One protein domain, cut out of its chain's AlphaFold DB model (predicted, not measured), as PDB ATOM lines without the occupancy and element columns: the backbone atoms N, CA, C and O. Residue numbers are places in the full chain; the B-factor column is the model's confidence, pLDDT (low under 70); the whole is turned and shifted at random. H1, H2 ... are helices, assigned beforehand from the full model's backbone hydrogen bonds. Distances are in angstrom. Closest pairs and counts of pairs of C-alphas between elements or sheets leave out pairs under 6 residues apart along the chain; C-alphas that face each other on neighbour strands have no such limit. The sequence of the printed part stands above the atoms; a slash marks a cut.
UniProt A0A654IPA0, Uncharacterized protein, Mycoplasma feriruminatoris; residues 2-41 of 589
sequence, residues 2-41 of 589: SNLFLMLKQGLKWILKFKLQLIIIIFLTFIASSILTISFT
ATOM      1  N   SER A   2     315.208 287.008 180.110       61.50
ATOM      2  CA  SER A   2     316.314 287.701 180.817       61.50
ATOM      3  C   SER A   2     317.431 286.771 181.355       61.50
ATOM      4  O   SER A   2     318.615 287.061 181.194       61.50
ATOM      5  N   ASN A   3     317.080 285.594 181.898       63.97
ATOM      6  CA  ASN A   3     318.062 284.669 182.493       63.97
ATOM      7  C   ASN A   3     318.970 283.962 181.474       63.97
ATOM      8  O   ASN A   3     320.149 283.763 181.752       63.97
ATOM      9  N   LEU A   4     318.465 283.632 180.279       65.12
ATOM     10  CA  LEU A   4     319.277 283.003 179.229       65.12
ATOM     11  C   LEU A   4     320.349 283.975 178.716       65.12
ATOM     12  O   LEU A   4     321.500 283.597 178.532       65.12
ATOM     13  N   PHE A   5     319.983 285.251 178.560       71.81
ATOM     14  CA  PHE A   5     320.902 286.312 178.157       71.81
ATOM     15  C   PHE A   5     321.971 286.583 179.224       71.81
ATOM     16  O   PHE A   5     323.142 286.748 178.892       71.81
ATOM     17  N   LEU A   6     321.597 286.570 180.509       70.62
ATOM     18  CA  LEU A   6     322.543 286.715 181.620       70.62
ATOM     19  C   LEU A   6     323.509 285.528 181.724       70.62
ATOM     20  O   LEU A   6     324.705 285.758 181.904       70.62
ATOM     21  N   MET A   7     323.038 284.291 181.535       71.06
ATOM     22  CA  MET A   7     323.904 283.105 181.480       71.06
ATOM     23  C   MET A   7     324.841 283.133 180.269       71.06
ATOM     24  O   MET A   7     326.028 282.856 180.419       71.06
ATOM     25  N   LEU A   8     324.356 283.538 179.089       69.94
ATOM     26  CA  LEU A   8     325.186 283.661 177.886       69.94
ATOM     27  C   LEU A   8     326.246 284.760 178.057       69.94
ATOM     28  O   LEU A   8     327.412 284.558 177.730       69.94
ATOM     29  N   LYS A   9     325.862 285.899 178.652       73.25
ATOM     30  CA  LYS A   9     326.751 287.028 178.961       73.25
ATOM     31  C   LYS A   9     327.801 286.664 180.013       73.25
ATOM     32  O   LYS A   9     328.959 287.051 179.861       73.25
ATOM     33  N   GLN A  10     327.428 285.929 181.062       67.62
ATOM     34  CA  GLN A  10     328.374 285.451 182.076       67.62
ATOM     35  C   GLN A  10     329.300 284.362 181.523       67.62
ATOM     36  O   GLN A  10     330.503 284.446 181.755       67.62
ATOM     37  N   GLY A  11     328.783 283.426 180.720       64.44
ATOM     38  CA  GLY A  11     329.580 282.417 180.017       64.44
ATOM     39  C   GLY A  11     330.617 283.045 179.083       64.44
ATOM     40  O   GLY A  11     331.802 282.750 179.200       64.44
ATOM     41  N   LEU A  12     330.211 284.005 178.242       64.81
ATOM     42  CA  LEU A  12     331.117 284.771 177.371       64.81
ATOM     43  C   LEU A  12     332.185 285.539 178.161       64.81
ATOM     44  O   LEU A  12     333.355 285.536 177.782       64.81
ATOM     45  N   LYS A  13     331.811 286.171 179.281       65.44
ATOM     46  CA  LYS A  13     332.748 286.933 180.122       65.44
ATOM     47  C   LYS A  13     333.777 286.027 180.809       65.44
ATOM     48  O   LYS A  13     334.927 286.433 180.967       65.44
ATOM     49  N   TRP A  14     333.383 284.813 181.196       61.53
ATOM     50  CA  TRP A  14     334.275 283.814 181.790       61.53
ATOM     51  C   TRP A  14     335.226 283.221 180.745       61.53
ATOM     52  O   TRP A  14     336.433 283.172 180.966       61.53
ATOM     53  N   ILE A  15     334.703 282.891 179.564       61.91
ATOM     54  CA  ILE A  15     335.460 282.372 178.419       61.91
ATOM     55  C   ILE A  15     336.520 283.381 177.929       61.91
ATOM     56  O   ILE A  15     337.659 283.002 177.662       61.91
ATOM     57  N   LEU A  16     336.203 284.680 177.893       62.22
ATOM     58  CA  LEU A  16     337.152 285.748 177.531       62.22
ATOM     59  C   LEU A  16     338.263 285.976 178.575       62.22
ATOM     60  O   LEU A  16     339.311 286.537 178.241       62.22
ATOM     61  N   LYS A  17     338.061 285.550 179.831       65.12
ATOM     62  CA  LYS A  17     339.062 285.655 180.907       65.12
ATOM     63  C   LYS A  17     340.196 284.637 180.722       65.12
ATOM     64  O   LYS A  17     341.335 284.922 181.081       65.12
ATOM     65  N   PHE A  18     339.910 283.505 180.076       62.69
ATOM     66  CA  PHE A  18     340.878 282.467 179.722       62.69
ATOM     67  C   PHE A  18     341.282 282.573 178.247       62.69
ATOM     68  O   PHE A  18     341.044 281.665 177.453       62.69
ATOM     69  N   LYS A  19     341.910 283.699 177.875       66.06
ATOM     70  CA  LYS A  19     342.279 284.040 176.484       66.06
ATOM     71  C   LYS A  19     342.924 282.875 175.717       66.06
ATOM     72  O   LYS A  19     342.563 282.633 174.573       66.06
ATOM     73  N   LEU A  20     343.825 282.125 176.359       69.12
ATOM     74  CA  LEU A  20     344.487 280.969 175.749       69.12
ATOM     75  C   LEU A  20     343.534 279.777 175.545       69.12
ATOM     76  O   LEU A  20     343.535 279.179 174.475       69.12
ATOM     77  N   GLN A  21     342.688 279.454 176.529       71.31
ATOM     78  CA  GLN A  21     341.725 278.350 176.423       71.31
ATOM     79  C   GLN A  21     340.644 278.642 175.375       71.31
ATOM     80  O   GLN A  21     340.257 277.742 174.637       71.31
ATOM     81  N   LEU A  22     340.210 279.901 175.243       75.00
ATOM     82  CA  LEU A  22     339.296 280.324 174.180       75.00
ATOM     83  C   LEU A  22     339.922 280.161 172.787       75.00
ATOM     84  O   LEU A  22     339.273 279.630 171.890       75.00
ATOM     85  N   ILE A  23     341.185 280.566 172.612       78.25
ATOM     86  CA  ILE A  23     341.919 280.369 171.351       78.25
ATOM     87  C   ILE A  23     342.051 278.873 171.034       78.25
ATOM     88  O   ILE A  23     341.797 278.471 169.901       78.25
ATOM     89  N   ILE A  24     342.375 278.042 172.032       81.56
ATOM     90  CA  ILE A  24     342.468 276.581 171.883       81.56
ATOM     91  C   ILE A  24     341.116 275.989 171.462       81.56
ATOM     92  O   ILE A  24     341.070 275.223 170.505       81.56
ATOM     93  N   ILE A  25     340.010 276.373 172.110       84.44
ATOM     94  CA  ILE A  25     338.660 275.892 171.768       84.44
ATOM     95  C   ILE A  25     338.264 276.315 170.347       84.44
ATOM     96  O   ILE A  25     337.745 275.490 169.593       84.44
ATOM     97  N   ILE A  26     338.530 277.566 169.954       84.06
ATOM     98  CA  ILE A  26     338.273 278.054 168.590       84.06
ATOM     99  C   ILE A  26     339.093 277.248 167.580       84.06
ATOM    100  O   ILE A  26     338.549 276.812 166.569       84.06
ATOM    101  N   PHE A  27     340.371 276.991 167.864       87.00
ATOM    102  CA  PHE A  27     341.253 276.240 166.972       87.00
ATOM    103  C   PHE A  27     340.852 274.761 166.858       87.00
ATOM    104  O   PHE A  27     340.775 274.235 165.751       87.00
ATOM    105  N   LEU A  28     340.504 274.099 167.967       85.94
ATOM    106  CA  LEU A  28     339.976 272.729 167.961       85.94
ATOM    107  C   LEU A  28     338.641 272.633 167.224       85.94
ATOM    108  O   LEU A  28     338.446 271.706 166.444       85.94
ATOM    109  N   THR A  29     337.741 273.598 167.421       89.56
ATOM    110  CA  THR A  29     336.450 273.641 166.718       89.56
ATOM    111  C   THR A  29     336.661 273.895 165.226       89.56
ATOM    112  O   THR A  29     336.001 273.272 164.395       89.56
ATOM    113  N   PHE A  30     337.621 274.749 164.861       90.00
ATOM    114  CA  PHE A  30     338.010 274.992 163.476       90.00
ATOM    115  C   PHE A  30     338.619 273.746 162.823       90.00
ATOM    116  O   PHE A  30     338.222 273.392 161.719       90.00
ATOM    117  N   ILE A  31     339.522 273.034 163.505       89.75
ATOM    118  CA  ILE A  31     340.087 271.772 163.006       89.75
ATOM    119  C   ILE A  31     338.991 270.714 162.874       89.75
ATOM    120  O   ILE A  31     338.883 270.093 161.823       89.75
ATOM    121  N   ALA A  32     338.152 270.529 163.895       87.94
ATOM    122  CA  ALA A  32     337.084 269.535 163.879       87.94
ATOM    123  C   ALA A  32     336.071 269.808 162.759       87.94
ATOM    124  O   ALA A  32     335.741 268.903 161.997       87.94
ATOM    125  N   SER A  33     335.624 271.059 162.608       87.38
ATOM    126  CA  SER A  33     334.719 271.459 161.523       87.38
ATOM    127  C   SER A  33     335.386 271.369 160.151       87.38
ATOM    128  O   SER A  33     334.735 270.941 159.199       87.38
ATOM    129  N   SER A  34     336.682 271.681 160.042       84.81
ATOM    130  CA  SER A  34     337.449 271.531 158.799       84.81
ATOM    131  C   SER A  34     337.599 270.066 158.402       84.81
ATOM    132  O   SER A  34     337.274 269.719 157.270       84.81
ATOM    133  N   ILE A  35     338.017 269.191 159.325       87.06
ATOM    134  CA  ILE A  35     338.113 267.740 159.098       87.06
ATOM    135  C   ILE A  35     336.746 267.199 158.699       87.06
ATOM    136  O   ILE A  35     336.635 266.539 157.673       87.06
ATOM    137  N   LEU A  36     335.693 267.540 159.445       82.50
ATOM    138  CA  LEU A  36     334.335 267.083 159.165       82.50
ATOM    139  C   LEU A  36     333.855 267.541 157.780       82.50
ATOM    140  O   LEU A  36     333.330 266.738 157.010       82.50
ATOM    141  N   THR A  37     334.086 268.806 157.426       85.75
ATOM    142  CA  THR A  37     333.713 269.371 156.119       85.75
ATOM    143  C   THR A  37     334.492 268.710 154.986       85.75
ATOM    144  O   THR A  37     333.902 268.344 153.966       85.75
ATOM    145  N   ILE A  38     335.801 268.509 155.159       83.56
ATOM    146  CA  ILE A  38     336.658 267.821 154.186       83.56
ATOM    147  C   ILE A  38     336.201 266.368 154.024       83.56
ATOM    148  O   ILE A  38     336.029 265.915 152.892       83.56
ATOM    149  N   SER A  39     335.942 265.650 155.118       80.31
ATOM    150  CA  SER A  39     335.458 264.267 155.105       80.31
ATOM    151  C   SER A  39     334.089 264.143 154.439       80.31
ATOM    152  O   SER A  39     333.933 263.309 153.551       80.31
ATOM    153  N   PHE A  40     333.113 264.993 154.778       83.12
ATOM    154  CA  PHE A  40     331.796 264.976 154.130       83.12
ATOM    155  C   PHE A  40     331.879 265.314 152.645       83.12
ATOM    156  O   PHE A  40     331.269 264.626 151.827       83.12
ATOM    157  N   THR A  41     332.645 266.342 152.281       81.56
ATOM    158  CA  THR A  41     332.804 266.749 150.879       81.56
ATOM    159  C   THR A  41     333.493 265.650 150.075       81.56
ATOM    160  O   THR A  41     333.069 265.337 148.962       81.56
TER     161      THR A  41
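AT A GLANCE: This is residues 2 to 41 of the 589 residues of an uncharacterized protein of Mycoplasma feriruminatoris (UniProt A0A654IPA0). Two helices meet near their ends and make an L, with the longer H2 as one arm, the shorter H1 as the other, and the corner at Phe 18. The arms spread away from each other, and the shape is flat and extended, with spans of 40 by 24 by 5 A and a radius of gyration of the C-alphas of 14.0 A. The printed part has 40 residues, H1 then H2 along the chain, no named strand, and the class is all helix.

HOW THE PARTS SIT: H2, residues 19 to 41, and H1, residues 2 to 17, only just touch, only at the corner by their tight link, with 3 pairs of C-alphas within 8 A. H1 touches H2 with residues 15 to 16 alone, and H2 touches H1 with residues 21 to 22 alone; the closest C-alphas of the two helices are those of Ile 15 and Leu 22, 6.1 A apart. Their lines are about perpendicular, at 77 degrees. In both helices every O i to N i+4 pair is within hydrogen-bond range.

IN THESE COORDINATES: H2 measures 32.3 A from C-alpha 19 at (342.279, 284.040, 176.484) to C-alpha 41 at (332.804, 266.749, 150.879). H1 measures 22.8 A and begins at C-alpha 2, (316.314, 287.701, 180.817).

THE WHOLE: The C-alphas of Ser 2 and Thr 41, the two farthest apart, are 40.1 A apart. The printed part has no cut. Residues 2 to 11, 16 to 21 and 26 to 41 stand free. Mean pLDDT of the printed part is 75.5; residues 2 to 4, 8 and 10 to 20 are under 70.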